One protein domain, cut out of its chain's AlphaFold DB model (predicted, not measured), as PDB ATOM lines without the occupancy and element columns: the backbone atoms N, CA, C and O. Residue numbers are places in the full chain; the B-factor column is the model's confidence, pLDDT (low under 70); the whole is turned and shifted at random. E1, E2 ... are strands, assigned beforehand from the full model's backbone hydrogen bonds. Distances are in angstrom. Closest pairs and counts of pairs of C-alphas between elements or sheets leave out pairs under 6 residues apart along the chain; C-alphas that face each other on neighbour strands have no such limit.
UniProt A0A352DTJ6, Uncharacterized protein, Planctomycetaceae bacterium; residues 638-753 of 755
ATOM      1  N   LEU A 638      -6.765  11.008 -15.675       98.44
ATOM      2  CA  LEU A 638      -6.315   9.671 -16.052       98.44
ATOM      3  C   LEU A 638      -6.037   9.680 -17.555       98.44
ATOM      4  O   LEU A 638      -7.001   9.843 -18.306       98.44
ATOM      5  N   THR A 639      -4.778   9.548 -17.987       96.25
ATOM      6  CA  THR A 639      -4.447   9.667 -19.418       96.25
ATOM      7  C   THR A 639      -4.405   8.346 -20.179       96.25
ATOM      8  O   THR A 639      -4.692   8.336 -21.363       96.25
ATOM      9  N   GLY A 640      -4.252   7.214 -19.490       96.00
ATOM     10  CA  GLY A 640      -4.186   5.909 -20.145       96.00
ATOM     11  C   GLY A 640      -2.795   5.651 -20.727       96.00
ATOM     12  O   GLY A 640      -1.808   6.018 -20.117       96.00
ATOM     13  N   GLY A 641      -2.691   4.900 -21.825       94.62
ATOM     14  CA  GLY A 641      -1.388   4.432 -22.315       94.62
ATOM     15  C   GLY A 641      -0.848   5.235 -23.497       94.62
ATOM     16  O   GLY A 641      -1.521   5.326 -24.521       94.62
ATOM     17  N   GLY A 642       0.409   5.655 -23.439       97.19
ATOM     18  CA  GLY A 642       1.158   6.312 -24.507       97.19
ATOM     19  C   GLY A 642       1.985   7.474 -23.965       97.19
ATOM     20  O   GLY A 642       2.141   7.605 -22.767       97.19
ATOM     21  N   ALA A 643       2.632   8.251 -24.837       97.75
ATOM     22  CA  ALA A 643       3.513   9.331 -24.384       97.75
ATOM     23  C   ALA A 643       2.687  10.586 -24.072       97.75
ATOM     24  O   ALA A 643       2.496  11.429 -24.958       97.75
ATOM     25  N   ASP A 644       2.195  10.685 -22.841       98.38
ATOM     26  CA  ASP A 644       1.253  11.716 -22.434       98.38
ATOM     27  C   ASP A 644       1.960  12.945 -21.849       98.38
ATOM     28  O   ASP A 644       3.045  12.882 -21.265       98.38
ATOM     29  N   GLU A 645       1.343  14.117 -21.992       98.44
ATOM     30  CA  GLU A 645       1.834  15.370 -21.423       98.44
ATOM     31  C   GLU A 645       0.747  16.056 -20.593       98.44
ATOM     32  O   GLU A 645      -0.304  16.437 -21.109       98.44
ATOM     33  N   PHE A 646       1.039  16.291 -19.313       98.50
ATOM     34  CA  PHE A 646       0.278  17.201 -18.465       98.50
ATOM     35  C   PHE A 646       1.112  18.451 -18.180       98.50
ATOM     36  O   PHE A 646       2.155  18.395 -17.524       98.50
ATOM     37  N   SER A 647       0.621  19.594 -18.643       98.31
ATOM     38  CA  SER A 647       1.253  20.897 -18.504       98.31
ATOM     39  C   SER A 647       0.325  21.876 -17.792       98.31
ATOM     40  O   SER A 647      -0.795  22.124 -18.236       98.31
ATOM     41  N   ALA A 648       0.790  22.456 -16.686       97.94
ATOM     42  CA  ALA A 648       0.135  23.579 -16.024       97.94
ATOM     43  C   ALA A 648       1.135  24.723 -15.891       97.94
ATOM     44  O   ALA A 648       2.186  24.571 -15.267       97.94
ATOM     45  N   THR A 649       0.827  25.874 -16.479       96.44
ATOM     46  CA  THR A 649       1.773  26.990 -16.580       96.44
ATOM     47  C   THR A 649       1.129  28.324 -16.221       96.44
ATOM     48  O   THR A 649      -0.096  28.474 -16.239       96.44
ATOM     49  N   LYS A 650       1.975  29.310 -15.897       94.19
ATOM     50  CA  LYS A 650       1.564  30.656 -15.468       94.19
ATOM     51  C   LYS A 650       0.670  30.605 -14.217       94.19
ATOM     52  O   LYS A 650       0.885  29.758 -13.353       94.19
ATOM     53  N   ALA A 651      -0.323  31.490 -14.107       94.88
ATOM     54  CA  ALA A 651      -1.123  31.723 -12.902       94.88
ATOM     55  C   ALA A 651      -2.173  30.626 -12.594       94.88
ATOM     56  O   ALA A 651      -3.290  30.925 -12.167       94.88
ATOM     57  N   CYS A 652      -1.863  29.347 -12.824       97.31
ATOM     58  CA  CYS A 652      -2.772  28.248 -12.494       97.31
ATOM     59  C   CYS A 652      -2.923  28.077 -10.975       97.31
ATOM     60  O   CYS A 652      -1.932  27.975 -10.256       97.31
ATOM     61  N   THR A 653      -4.163  27.968 -10.489       96.88
ATOM     62  CA  THR A 653      -4.461  27.739  -9.064       96.88
ATOM     63  C   THR A 653      -5.362  26.524  -8.874       96.88
ATOM     64  O   THR A 653      -6.450  26.452  -9.443       96.88
ATOM     65  N   PHE A 654      -4.937  25.595  -8.017       98.00
ATOM     66  CA  PHE A 654      -5.648  24.364  -7.674       98.00
ATOM     67  C   PHE A 654      -6.048  24.381  -6.194       98.00
ATOM     68  O   PHE A 654      -5.243  24.064  -5.312       98.00
ATOM     69  N   ALA A 655      -7.289  24.774  -5.906       97.75
ATOM     70  CA  ALA A 655      -7.783  24.896  -4.537       97.75
ATOM     71  C   ALA A 655      -8.081  23.530  -3.888       97.75
ATOM     72  O   ALA A 655      -7.826  23.324  -2.700       97.75
ATOM     73  N   GLY A 656      -8.620  22.587  -4.669       97.50
ATOM     74  CA  GLY A 656      -8.896  21.222  -4.227       97.50
ATOM     75  C   GLY A 656      -7.744  20.250  -4.482       97.50
ATOM     76  O   GLY A 656      -6.696  20.605  -5.017       97.50
ATOM     77  N   ASN A 657      -7.942  18.992  -4.082       98.25
ATOM     78  CA  ASN A 657      -6.950  17.943  -4.320       98.25
ATOM     79  C   ASN A 657      -6.819  17.650  -5.819       98.25
ATOM     80  O   ASN A 657      -7.822  17.551  -6.528       98.25
ATOM     81  N   VAL A 658      -5.585  17.445  -6.267       98.56
ATOM     82  CA  VAL A 658      -5.246  17.072  -7.638       98.56
ATOM     83  C   VAL A 658      -4.736  15.638  -7.653       98.56
ATOM     84  O   VAL A 658      -3.852  15.284  -6.876       98.56
ATOM     85  N   THR A 659      -5.296  14.799  -8.517       98.50
ATOM     86  CA  THR A 659      -4.870  13.413  -8.737       98.50
ATOM     87  C   THR A 659      -4.585  13.201 -10.215       98.50
ATOM     88  O   THR A 659      -5.487  13.378 -11.030       98.50
ATOM     89  N   LEU A 660      -3.351  12.824 -10.544       98.44
ATOM     90  CA  LEU A 660      -2.883  12.538 -11.900       98.44
ATOM     91  C   LEU A 660      -2.411  11.076 -11.972       98.44
ATOM     92  O   LEU A 660      -1.618  10.651 -11.130       98.44
ATOM     93  N   SER A 661      -2.893  10.327 -12.960       97.94
ATOM     94  CA  SER A 661      -2.428   8.976 -13.303       97.94
ATOM     95  C   SER A 661      -2.151   8.934 -14.800       97.94
ATOM     96  O   SER A 661      -3.089   9.105 -15.578       97.94
ATOM     97  N   MET A 662      -0.889   8.752 -15.187       97.00
ATOM     98  CA  MET A 662      -0.468   8.729 -16.598       97.00
ATOM     99  C   MET A 662      -0.187   7.305 -17.127       97.00
ATOM    100  O   MET A 662       0.212   7.104 -18.256       97.00
ATOM    101  N   ASP A 663      -0.516   6.293 -16.316       94.56
ATOM    102  CA  ASP A 663      -0.446   4.853 -16.600       94.56
ATOM    103  C   ASP A 663       0.843   4.344 -17.277       94.56
ATOM    104  O   ASP A 663       1.761   3.968 -16.555       94.56
ATOM    105  N   ALA A 664       0.894   4.148 -18.595       93.50
ATOM    106  CA  ALA A 664       2.032   3.488 -19.243       93.50
ATOM    107  C   ALA A 664       2.469   4.227 -20.501       93.50
ATOM    108  O   ALA A 664       1.767   4.194 -21.506       93.50
ATOM    109  N   GLY A 665       3.678   4.770 -20.476       95.62
ATOM    110  CA  GLY A 665       4.321   5.424 -21.601       95.62
ATOM    111  C   GLY A 665       5.388   6.382 -21.093       95.62
ATOM    112  O   GLY A 665       5.616   6.477 -19.894       95.62
ATOM    113  N   SER A 666       6.111   7.034 -22.003       97.12
ATOM    114  CA  SER A 666       7.130   8.015 -21.607       97.12
ATOM    115  C   SER A 666       6.474   9.370 -21.361       97.12
ATOM    116  O   SER A 666       6.313  10.160 -22.300       97.12
ATOM    117  N   ASP A 667       6.093   9.617 -20.112       98.00
ATOM    118  CA  ASP A 667       5.184  10.696 -19.751       98.00
ATOM    119  C   ASP A 667       5.897  11.985 -19.345       98.00
ATOM    120  O   ASP A 667       7.065  12.012 -18.950       98.00
ATOM    121  N   ARG A 668       5.197  13.117 -19.466       98.06
ATOM    122  CA  ARG A 668       5.743  14.448 -19.178       98.06
ATOM    123  C   ARG A 668       4.833  15.215 -18.229       98.06
ATOM    124  O   ARG A 668       3.734  15.618 -18.601       98.06
ATOM    125  N   LEU A 669       5.338  15.510 -17.032       98.12
ATOM    126  CA  LEU A 669       4.692  16.399 -16.067       98.12
ATOM    127  C   LEU A 669       5.441  17.732 -15.992       98.12
ATOM    128  O   LEU A 669       6.541  17.817 -15.436       98.12
ATOM    129  N   LEU A 670       4.837  18.781 -16.553       97.88
ATOM    130  CA  LEU A 670       5.413  20.120 -16.676       97.88
ATOM    131  C   LEU A 670       4.600  21.116 -15.842       97.88
ATOM    132  O   LEU A 670       3.483  21.480 -16.198       97.88
ATOM    133  N   LEU A 671       5.142  21.573 -14.717       97.94
ATOM    134  CA  LEU A 671       4.446  22.497 -13.819       97.94
ATOM    135  C   LEU A 671       5.247  23.790 -13.679       97.94
ATOM    136  O   LEU A 671       6.427  23.746 -13.357       97.94
ATOM    137  N   GLY A 672       4.622  24.947 -13.896       96.25
ATOM    138  CA  GLY A 672       5.254  26.261 -13.707       96.25
ATOM    139  C   GLY A 672       6.372  26.583 -14.702       96.25
ATOM    140  O   GLY A 672       7.220  27.418 -14.412       96.25
ATOM    141  N   THR A 673       6.394  25.932 -15.867       95.50
ATOM    142  CA  THR A 673       7.496  26.021 -16.842       95.50
ATOM    143  C   THR A 673       7.372  27.179 -17.842       95.50
ATOM    144  O   THR A 673       7.892  27.078 -18.949       95.50
ATOM    145  N   ALA A 674       6.644  28.245 -17.507       92.44
ATOM    146  CA  ALA A 674       6.574  29.451 -18.335       92.44
ATOM    147  C   ALA A 674       7.574  30.491 -17.820       92.44
ATOM    148  O   ALA A 674       7.650  30.709 -16.611       92.44
ATOM    149  N   ASP A 675       8.317  31.123 -18.725       88.06
ATOM    150  CA  ASP A 675       9.304  32.184 -18.469       88.06
ATOM    151  C   ASP A 675       8.705  33.604 -18.535       88.06
ATOM    152  O   ASP A 675       9.412  34.591 -18.353       88.06
ATOM    153  N   ASP A 676       7.393  33.700 -18.771       88.69
ATOM    154  CA  ASP A 676       6.613  34.937 -18.883       88.69
ATOM    155  C   ASP A 676       5.380  34.945 -17.947       88.69
ATOM    156  O   ASP A 676       4.327  35.517 -18.256       88.69
ATOM    157  N   GLY A 677       5.473  34.252 -16.808       83.81
ATOM    158  CA  GLY A 677       4.364  34.078 -15.872       83.81
ATOM    159  C   GLY A 677       4.046  35.348 -15.073       83.81
ATOM    160  O   GLY A 677       4.925  35.984 -14.499       83.81
ATOM    161  N   THR A 678       2.763  35.697 -14.936       90.69
ATOM    162  CA  THR A 678       2.328  36.778 -14.025       90.69
ATOM    163  C   THR A 678       2.220  36.325 -12.568       90.69
ATOM    164  O   THR A 678       2.281  37.155 -11.660       90.69
ATOM    165  N   ALA A 679       2.092  35.018 -12.339       94.56
ATOM    166  CA  ALA A 679       2.091  34.383 -11.027       94.56
ATOM    167  C   ALA A 679       2.580  32.930 -11.127       94.56
ATOM    168  O   ALA A 679       2.627  32.350 -12.214       94.56
ATOM    169  N   ALA A 680       2.932  32.366  -9.973       96.19
ATOM    170  CA  ALA A 680       3.303  30.963  -9.827       96.19
ATOM    171  C   ALA A 680       2.117  30.017 -10.069       96.19
ATOM    172  O   ALA A 680       0.957  30.402  -9.908       96.19
ATOM    173  N   VAL A 681       2.425  28.746 -10.344       97.56
ATOM    174  CA  VAL A 681       1.438  27.661 -10.263       97.56
ATOM    175  C   VAL A 681       1.254  27.273  -8.799       97.56
ATOM    176  O   VAL A 681       2.219  26.889  -8.140       97.56
ATOM    177  N   ILE A 682       0.029  27.354  -8.280       97.81
ATOM    178  CA  ILE A 682      -0.267  27.183  -6.851       97.81
ATOM    179  C   ILE A 682      -1.157  25.959  -6.621       97.81
ATOM    180  O   ILE A 682      -2.273  25.881  -7.133       97.81
ATOM    181  N   PHE A 683      -0.711  25.045  -5.762       98.12
ATOM    182  CA  PHE A 683      -1.503  23.937  -5.227       98.12
ATOM    183  C   PHE A 683      -1.880  24.225  -3.768       98.12
ATOM    184  O   PHE A 683      -1.063  24.073  -2.858       98.12
ATOM    185  N   GLN A 684      -3.127  24.647  -3.534       98.06
ATOM    186  CA  GLN A 684      -3.672  24.807  -2.178       98.06
ATOM    187  C   GLN A 684      -4.191  23.480  -1.613       98.06
ATOM    188  O   GLN A 684      -4.166  23.265  -0.402       98.06
ATOM    189  N   GLY A 685      -4.654  22.580  -2.484       97.06
ATOM    190  CA  GLY A 685      -4.877  21.177  -2.154       97.06
ATOM    191  C   GLY A 685      -3.597  20.346  -2.258       97.06
ATOM    192  O   GLY A 685      -2.516  20.855  -2.544       97.06
ATOM    193  N   THR A 686      -3.712  19.039  -2.023       97.81
ATOM    194  CA  THR A 686      -2.593  18.108  -2.243       97.81
ATOM    195  C   THR A 686      -2.531  17.682  -3.706       97.81
ATOM    196  O   THR A 686      -3.569  17.344  -4.276       97.81
ATOM    197  N   LEU A 687      -1.330  17.606  -4.278       98.06
ATOM    198  CA  LEU A 687      -1.067  16.938  -5.555       98.06
ATOM    199  C   LEU A 687      -0.686  15.473  -5.307       98.06
ATOM    200  O   LEU A 687       0.200  15.196  -4.511       98.06
ATOM    201  N   THR A 688      -1.325  14.526  -5.980       98.19
ATOM    202  CA  THR A 688      -0.899  13.121  -6.059       98.19
ATOM    203  C   THR A 688      -0.713  12.775  -7.525       98.19
ATOM    204  O   THR A 688      -1.693  12.747  -8.262       98.19
ATOM    205  N   ALA A 689       0.524  12.548  -7.952       98.00
ATOM    206  CA  ALA A 689       0.847  12.211  -9.333       98.00
ATOM    207  C   ALA A 689       1.556  10.857  -9.411       98.00
ATOM    208  O   ALA A 689       2.532  10.629  -8.694       98.00
ATOM    209  N   ASN A 690       1.066   9.984 -10.285       97.69
ATOM    210  CA  ASN A 690       1.699   8.730 -10.668       97.69
ATOM    211  C   ASN A 690       1.945   8.759 -12.178       97.69
ATOM    212  O   ASN A 690       0.980   8.772 -12.943       97.69
ATOM    213  N   LEU A 691       3.214   8.811 -12.577       97.06
ATOM    214  CA  LEU A 691       3.612   8.900 -13.981       97.06
ATOM    215  C   LEU A 691       3.761   7.532 -14.649       97.06
ATOM    216  O   LEU A 691       3.930   7.484 -15.847       97.06
ATOM    217  N   GLY A 692       3.613   6.425 -13.911       95.38
ATOM    218  CA  GLY A 692       3.597   5.106 -14.530       95.38
ATOM    219  C   GLY A 692       4.872   4.307 -14.330       95.38
ATOM    220  O   GLY A 692       5.464   4.334 -13.256       95.38
ATOM    221  N   ALA A 693       5.208   3.462 -15.307       91.69
ATOM    222  CA  ALA A 693       6.309   2.503 -15.202       91.69
ATOM    223  C   ALA A 693       7.438   2.687 -16.220       91.69
ATOM    224  O   ALA A 693       8.441   1.974 -16.114       91.69
ATOM    225  N   GLU A 694       7.288   3.585 -17.192       95.75
ATOM    226  CA  GLU A 694       8.302   3.809 -18.223       95.75
ATOM    227  C   GLU A 694       9.160   5.044 -17.909       95.75
ATOM    228  O   GLU A 694       9.447   5.311 -16.749       95.75
ATOM    229  N   ASN A 695       9.723   5.697 -18.930       96.06
ATOM    230  CA  ASN A 695      10.704   6.761 -18.742       96.06
ATOM    231  C   ASN A 695      10.021   8.126 -18.719       96.06
ATOM    232  O   ASN A 695       9.728   8.685 -19.778       96.06
ATOM    233  N   ASP A 696       9.870   8.685 -17.526       96.88
ATOM    234  CA  ASP A 696       9.095   9.905 -17.338       96.88
ATOM    235  C   ASP A 696       9.971  11.143 -17.122       96.88
ATOM    236  O   ASP A 696      11.066  11.098 -16.551       96.88
ATOM    237  N   LEU A 697       9.461  12.296 -17.546       96.00
ATOM    238  CA  LEU A 697      10.073  13.602 -17.339       96.00
ATOM    239  C   LEU A 697       9.248  14.433 -16.358       96.00
ATOM    240  O   LEU A 697       8.105  14.800 -16.637       96.00
ATOM    241  N   LEU A 698       9.886  14.847 -15.263       97.00
ATOM    242  CA  LEU A 698       9.335  15.821 -14.326       97.00
ATOM    243  C   LEU A 698      10.061  17.165 -14.453       97.00
ATOM    244  O   LEU A 698      11.285  17.238 -14.320       97.00
ATOM    245  N   ARG A 699       9.305  18.254 -14.639       95.88
ATOM    246  CA  ARG A 699       9.813  19.632 -14.545       95.88
ATOM    247  C   ARG A 699       8.942  20.474 -13.620       95.88
ATOM    248  O   ARG A 699       7.741  20.601 -13.845       95.88
ATOM    249  N   LEU A 700       9.565  21.063 -12.598       96.38
ATOM    250  CA  LEU A 700       8.913  21.910 -11.598       96.38
ATOM    251  C   LEU A 700       9.536  23.309 -11.613       96.38
ATOM    252  O   LEU A 700      10.569  23.541 -10.993       96.38
ATOM    253  N   GLY A 701       8.899  24.248 -12.300       95.62
ATOM    254  CA  GLY A 701       9.413  25.597 -12.502       95.62
ATOM    255  C   GLY A 701      10.574  25.654 -13.496       95.62
ATOM    256  O   GLY A 701      10.976  24.645 -14.080       95.62
ATOM    257  N   ILE A 702      11.121  26.854 -13.664       95.00
ATOM    258  CA  ILE A 702      12.398  27.115 -14.329       95.00
ATOM    259  C   ILE A 702      13.194  27.991 -13.370       95.00
ATOM    260  O   ILE A 702      12.748  29.075 -13.008       95.00
ATOM    261  N   ALA A 703      14.364  27.527 -12.940       92.88
ATOM    262  CA  ALA A 703      15.237  28.324 -12.090       92.88
ATOM    263  C   ALA A 703      15.652  29.625 -12.795       92.88
ATOM    264  O   ALA A 703      15.923  29.631 -13.997       92.88
ATOM    265  N   LEU A 704      15.824  30.705 -12.027       91.88
ATOM    266  CA  LEU A 704      16.354  31.989 -12.521       91.88
ATOM    267  C   LEU A 704      17.630  31.826 -13.373       91.88
ATOM    268  O   LEU A 704      17.779  32.460 -14.414       91.88
ATOM    269  N   ALA A 705      18.545  30.941 -12.965       91.88
ATOM    270  CA  ALA A 705      19.788  30.675 -13.697       91.88
ATOM    271  C   ALA A 705      19.577  29.936 -15.034       91.88
ATOM    272  O   ALA A 705      20.433  30.009 -15.912       91.88
ATOM    273  N   ALA A 706      18.449  29.241 -15.186       91.25
ATOM    274  CA  ALA A 706      18.039  28.530 -16.394       91.25
ATOM    275  C   ALA A 706      17.099  29.368 -17.286       91.25
ATOM    276  O   ALA A 706      16.512  28.832 -18.223       91.25
ATOM    277  N   GLY A 707      16.961  30.671 -17.009       92.38
ATOM    278  CA  GLY A 707      16.134  31.598 -17.788       92.38
ATOM    279  C   GLY A 707      14.712  31.799 -17.263       92.38
ATOM    280  O   GLY A 707      13.936  32.478 -17.922       92.38
ATOM    281  N   GLY A 708      14.365  31.239 -16.099       94.38
ATOM    282  CA  GLY A 708      13.079  31.507 -15.455       94.38
ATOM    283  C   GLY A 708      13.025  32.870 -14.764       94.38
ATOM    284  O   GLY A 708      14.035  33.564 -14.632       94.38
ATOM    285  N   ASP A 709      11.844  33.238 -14.278       94.38
ATOM    286  CA  ASP A 709      11.600  34.450 -13.499       94.38
ATOM    287  C   ASP A 709      11.104  34.137 -12.066       94.38
ATOM    288  O   ASP A 709      11.149  33.005 -11.572       94.38
ATOM    289  N   ALA A 710      10.659  35.163 -11.331       93.88
ATOM    290  CA  ALA A 710      10.147  34.992  -9.965       93.88
ATOM    291  C   ALA A 710       8.865  34.131  -9.885       93.88
ATOM    292  O   ALA A 710       8.561  33.583  -8.816       93.88
ATOM    293  N   ASN A 711       8.142  34.019 -10.999       95.00
ATOM    294  CA  ASN A 711       6.856  33.359 -11.182       95.00
ATOM    295  C   ASN A 711       6.955  32.041 -11.969       95.00
ATOM    296  O   ASN A 711       6.008  31.260 -11.916       95.00
ATOM    297  N   SER A 712       8.088  31.737 -12.610       96.19
ATOM    298  CA  SER A 712       8.429  30.432 -13.197       96.19
ATOM    299  C   SER A 712       8.625  29.353 -12.123       96.19
ATOM    300  O   SER A 712       9.664  28.699 -12.050       96.19
ATOM    301  N   ARG A 713       7.658  29.190 -11.216       96.62
ATOM    302  CA  ARG A 713       7.757  28.324 -10.041       96.62
ATOM    303  C   ARG A 713       6.451  27.624  -9.699       96.62
ATOM    304  O   ARG A 713       5.373  28.043 -10.120       96.62
ATOM    305  N   VAL A 714       6.565  26.599  -8.858       97.81
ATOM    306  CA  VAL A 714       5.430  25.842  -8.310       97.81
ATOM    307  C   VAL A 714       5.377  25.977  -6.788       97.81
ATOM    308  O   VAL A 714       6.378  25.766  -6.107       97.81
ATOM    309  N   GLU A 715       4.214  26.302  -6.234       97.69
ATOM    310  CA  GLU A 715       4.000  26.468  -4.794       97.69
ATOM    311  C   GLU A 715       3.017  25.420  -4.255       97.69
ATOM    312  O   GLU A 715       1.852  25.380  -4.651       97.69
ATOM    313  N   PHE A 716       3.477  24.579  -3.324       97.69
ATOM    314  CA  PHE A 716       2.659  23.581  -2.630       97.69
ATOM    315  C   PHE A 716       2.295  24.086  -1.231       97.69
ATOM    316  O   PHE A 716       3.065  23.951  -0.285       97.69
ATOM    317  N   VAL A 717       1.110  24.675  -1.083       97.50
ATOM    318  CA  VAL A 717       0.697  25.313   0.180       97.50
ATOM    319  C   VAL A 717       0.332  24.270   1.239       97.50
ATOM    320  O   VAL A 717       0.638  24.438   2.420       97.50
ATOM    321  N   LYS A 718      -0.330  23.179   0.834       95.56
ATOM    322  CA  LYS A 718      -0.745  22.096   1.732       95.56
ATOM    323  C   LYS A 718       0.255  20.945   1.697       95.56
ATOM    324  O   LYS A 718       0.625  20.447   0.635       95.56
ATOM    325  N   THR A 719       0.649  20.481   2.879       94.06
ATOM    326  CA  THR A 719       1.529  19.318   3.028       94.06
ATOM    327  C   THR A 719       0.836  18.026   2.577       94.06
ATOM    328  O   THR A 719      -0.389  17.905   2.627       94.06
ATOM    329  N   GLY A 720       1.629  17.038   2.151       94.38
ATOM    330  CA  GLY A 720       1.132  15.723   1.723       94.38
ATOM    331  C   GLY A 720       1.049  15.523   0.209       94.38
ATOM    332  O   GLY A 720       0.564  14.483  -0.230       94.38
ATOM    333  N   SER A 721       1.530  16.478  -0.590       97.31
ATOM    334  CA  SER A 721       1.707  16.262  -2.028       97.31
ATOM    335  C   SER A 721       2.763  15.178  -2.297       97.31
ATOM    336  O   SER A 721       3.783  15.125  -1.608       97.31
ATOM    337  N   THR A 722       2.515  14.311  -3.281       96.88
ATOM    338  CA  THR A 722       3.377  13.190  -3.683       96.88
ATOM    339  C   THR A 722       3.456  13.084  -5.205       96.88
ATOM    340  O   THR A 722       2.461  13.288  -5.902       96.88
ATOM    341  N   ILE A 723       4.647  12.774  -5.720       97.25
ATOM    342  CA  ILE A 723       4.921  12.564  -7.145       97.25
ATOM    343  C   ILE A 723       5.758  11.289  -7.278       97.25
ATOM    344  O   ILE A 723       6.820  11.173  -6.663       97.25
ATOM    345  N   GLN A 724       5.275  10.329  -8.063       96.25
ATOM    346  CA  GLN A 724       5.905   9.027  -8.280       96.25
ATOM    347  C   GLN A 724       6.158   8.814  -9.773       96.25
ATOM    348  O   GLN A 724       5.212   8.869 -10.549       96.25
ATOM    349  N   GLY A 725       7.410   8.552 -10.157       90.69
ATOM    350  CA  GLY A 725       7.762   8.131 -11.525       90.69
ATOM    351  C   GLY A 725       7.726   6.609 -11.733       90.69
ATOM    352  O   GLY A 725       7.926   6.108 -12.825       90.69
ATOM    353  N   GLY A 726       7.553   5.831 -10.660       91.25
ATOM    354  CA  GLY A 726       7.587   4.367 -10.731       91.25
ATOM    355  C   GLY A 726       8.951   3.772 -11.140       91.25
ATOM    356  O   GLY A 726       9.987   4.350 -10.806       91.25
ATOM    357  N   PRO A 727       8.982   2.551 -11.720       86.00
ATOM    358  CA  PRO A 727      10.209   1.765 -11.919       86.00
ATOM    359  C   PRO A 727      11.117   2.142 -13.106       86.00
ATOM    360  O   PRO A 727      12.201   1.561 -13.196       86.00
ATOM    361  N   GLY A 728      10.706   3.020 -14.025       87.88
ATOM    362  CA  GLY A 728      11.504   3.344 -15.214       87.88
ATOM    363  C   GLY A 728      12.624   4.365 -14.983       87.88
ATOM    364  O   GLY A 728      12.967   4.716 -13.850       87.88
ATOM    365  N   VAL A 729      13.271   4.805 -16.072       87.94
ATOM    366  CA  VAL A 729      14.348   5.809 -16.015       87.94
ATOM    367  C   VAL A 729      13.725   7.195 -16.031       87.94
ATOM    368  O   VAL A 729      13.626   7.842 -17.071       87.94
ATOM    369  N   ASN A 730      13.320   7.646 -14.849       91.19
ATOM    370  CA  ASN A 730      12.661   8.934 -14.697       91.19
ATOM    371  C   ASN A 730      13.668  10.039 -14.409       91.19
ATOM    372  O   ASN A 730      14.574   9.869 -13.589       91.19
ATOM    373  N   VAL A 731      13.493  11.189 -15.054       88.62
ATOM    374  CA  VAL A 731      14.435  12.308 -15.000       88.62
ATOM    375  C   VAL A 731      13.803  13.503 -14.294       88.62
ATOM    376  O   VAL A 731      12.733  13.981 -14.675       88.62
ATOM    377  N   PHE A 732      14.497  14.010 -13.273       91.88
ATOM    378  CA  PHE A 732      14.167  15.262 -12.593       91.88
ATOM    379  C   PHE A 732      15.434  16.086 -12.349       91.88
ATOM    380  O   PHE A 732      16.403  15.612 -11.753       91.88
ATOM    381  N   ASN A 733      15.426  17.344 -12.788       88.12
ATOM    382  CA  ASN A 733      16.537  18.269 -12.590       88.12
ATOM    383  C   ASN A 733      16.213  19.264 -11.480       88.12
ATOM    384  O   ASN A 733      15.666  20.342 -11.723       88.12
ATOM    385  N   SER A 734      16.559  18.907 -10.245       86.44
ATOM    386  CA  SER A 734      16.297  19.763  -9.089       86.44
ATOM    387  C   SER A 734      17.065  21.088  -9.138       86.44
ATOM    388  O   SER A 734      16.599  22.066  -8.565       86.44
ATOM    389  N   ALA A 735      18.217  21.147  -9.822       85.25
ATOM    390  CA  ALA A 735      19.027  22.363  -9.937       85.25
ATOM    391  C   ALA A 735      18.418  23.392 -10.904       85.25
ATOM    392  O   ALA A 735      18.534  24.594 -10.678       85.25
ATOM    393  N   ALA A 736      17.745  22.921 -11.958       86.19
ATOM    394  CA  ALA A 736      17.011  23.758 -12.906       86.19
ATOM    395  C   ALA A 736      15.552  24.025 -12.486       86.19
ATOM    396  O   ALA A 736      14.830  24.718 -13.201       86.19
ATOM    397  N   SER A 737      15.116  23.486 -11.343       89.62
ATOM    398  CA  SER A 737      13.743  23.591 -10.841       89.62
ATOM    399  C   SER A 737      13.571  24.744  -9.844       89.62
ATOM    400  O   SER A 737      14.494  25.106  -9.117       89.62
ATOM    401  N   GLN A 738      12.359  25.291  -9.766       93.56
ATOM    402  CA  GLN A 738      11.962  26.332  -8.817       93.56
ATOM    403  C   GLN A 738      10.616  25.950  -8.182       93.56
ATOM    404  O   GLN A 738       9.558  26.094  -8.793       93.56
ATOM    405  N   TYR A 739      10.638  25.441  -6.947       95.56
ATOM    406  CA  TYR A 739       9.424  25.053  -6.218       95.56
ATOM    407  C   TYR A 739       9.547  25.262  -4.700       95.56
ATOM    408  O   TYR A 739      10.652  25.363  -4.168       95.56
ATOM    409  N   SER A 740       8.415  25.333  -3.994       95.25
ATOM    410  CA  SER A 740       8.355  25.490  -2.530       95.25
ATOM    411  C   SER A 740       7.245  24.649  -1.888       95.25
ATOM    412  O   SER A 740       6.260  24.300  -2.533       95.25
ATOM    413  N   GLY A 741       7.402  24.317  -0.600       92.31
ATOM    414  CA  GLY A 741       6.358  23.672   0.217       92.31
ATOM    415  C   GLY A 741       6.184  22.158   0.027       92.31
ATOM    416  O   GLY A 741       5.342  21.547   0.684       92.31
ATOM    417  N   LEU A 742       6.999  21.530  -0.824       91.88
ATOM    418  CA  LEU A 742       7.017  20.080  -1.010       91.88
ATOM    419  C   LEU A 742       7.967  19.424   0.019       91.88
ATOM    420  O   LEU A 742       9.144  19.784   0.031       91.88
ATOM    421  N   PRO A 743       7.499  18.502   0.885       86.75
ATOM    422  CA  PRO A 743       8.359  17.818   1.853       86.75
ATOM    423  C   PRO A 743       9.470  16.986   1.202       86.75
ATOM    424  O   PRO A 743       9.293  16.426   0.117       86.75
ATOM    425  N   ASP A 744      10.590  16.822   1.907       81.50
ATOM    426  CA  ASP A 744      11.642  15.890   1.496       81.50
ATOM    427  C   ASP A 744      11.084  14.459   1.403       81.50
ATOM    428  O   ASP A 744      10.367  13.992   2.289       81.50
ATOM    429  N   GLY A 745      11.402  13.757   0.312       86.75
ATOM    430  CA  GLY A 745      10.899  12.404   0.039       86.75
ATOM    431  C   GLY A 745       9.519  12.338  -0.630       86.75
ATOM    432  O   GLY A 745       9.067  11.245  -0.958       86.75
ATOM    433  N   SER A 746       8.862  13.474  -0.893       91.69
ATOM    434  CA  SER A 746       7.603  13.514  -1.657       91.69
ATOM    435  C   SER A 746       7.774  13.245  -3.158       91.69
ATOM    436  O   SER A 746       6.792  12.904  -3.817       91.69
ATOM    437  N   ILE A 747       8.989  13.395  -3.698       92.25
ATOM    438  CA  ILE A 747       9.352  13.012  -5.070       92.25
ATOM    439  C   ILE A 747      10.069  11.662  -4.996       92.25
ATOM    440  O   ILE A 747      11.140  11.566  -4.397       92.25
ATOM    441  N   MET A 748       9.479  10.620  -5.582       92.19
ATOM    442  CA  MET A 748       9.993   9.247  -5.526       92.19
ATOM    443  C   MET A 748      10.164   8.659  -6.926       92.19
ATOM    444  O   MET A 748       9.344   8.890  -7.810       92.19
ATOM    445  N   GLY A 749      11.213   7.854  -7.108       85.69
ATOM    446  CA  GLY A 749      11.455   7.136  -8.364       85.69
ATOM    447  C   GLY A 749      12.108   7.961  -9.476       85.69
ATOM    448  O   GLY A 749      12.131   7.489 -10.601       85.69
ATOM    449  N   PHE A 750      12.654   9.149  -9.187       89.56
ATOM    450  CA  PHE A 750      13.378   9.978 -10.162       89.56
ATOM    451  C   PHE A 750      14.885   9.969  -9.912       89.56
ATOM    452  O   PHE A 750      15.338  10.169  -8.784       89.56
ATOM    453  N   ALA A 751      15.660   9.776 -10.977       80.00
ATOM    454  CA  ALA A 751      17.088  10.041 -10.988       80.00
ATOM    455  C   ALA A 751      17.339  11.539 -11.209       80.00
ATOM    456  O   ALA A 751      16.618  12.214 -11.949       80.00
ATOM    457  N   THR A 752      18.394  12.060 -10.584       74.25
ATOM    458  CA  THR A 752      18.896  13.399 -10.898       74.25
ATOM    459  C   THR A 752      19.405  13.416 -12.335       74.25
ATOM    460  O   THR A 752      20.276  12.612 -12.674       74.25
ATOM    461  N   GLU A 753      18.871  14.318 -13.163       69.06
ATOM    462  CA  GLU A 753      19.368  14.529 -14.528       69.06
ATOM    463  C   GLU A 753      20.883  14.813 -14.476       69.06
ATOM    464  O   GLU A 753      21.306  15.651 -13.672       69.06
TER     465      GLU A 753
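This is residues 638 to 753 of the 755 residues of an uncharacterized protein of Planctomycetaceae bacterium (UniProt A0A352DTJ6). With little regular structure, the chain winds in stacked turns, a solenoid whose three walls are the parallel sheets E1 E3 E6 E9 E10, E2 E5 E8 and E4 E7. The 116 printed residues are all strand by class, with ten named strands, E1 to E10 in order, holding only 36 residues. The whole is compact, with a radius of gyration of the C-alphas of 13.1 A, and spans 34 by 30 by 25 A.

E1, residues 645 to 649, is parallel to E3, residues 668 to 671; N 646 and O 668 are within hydrogen-bond range, 2.9 A. E2, residues 658 to 661, is parallel to E5, residues 687 to 690, with N 660 and O 688 at 2.8 A.

E1 begins at C-alpha 645 (1.834, 15.370, -21.423) and is 12.6 A long. Then come E4, 681 to 683; E6, 697 to 700; E7, 714 to 716; E8, 722 to 724; E9, 730 to 732; and E10, 750 to 752, ending at (18.896, 13.399, -10.898).

The printed part has no cut. Links E6 to E7 and E9 to E10 are long. Residue 753 has pLDDT under 70.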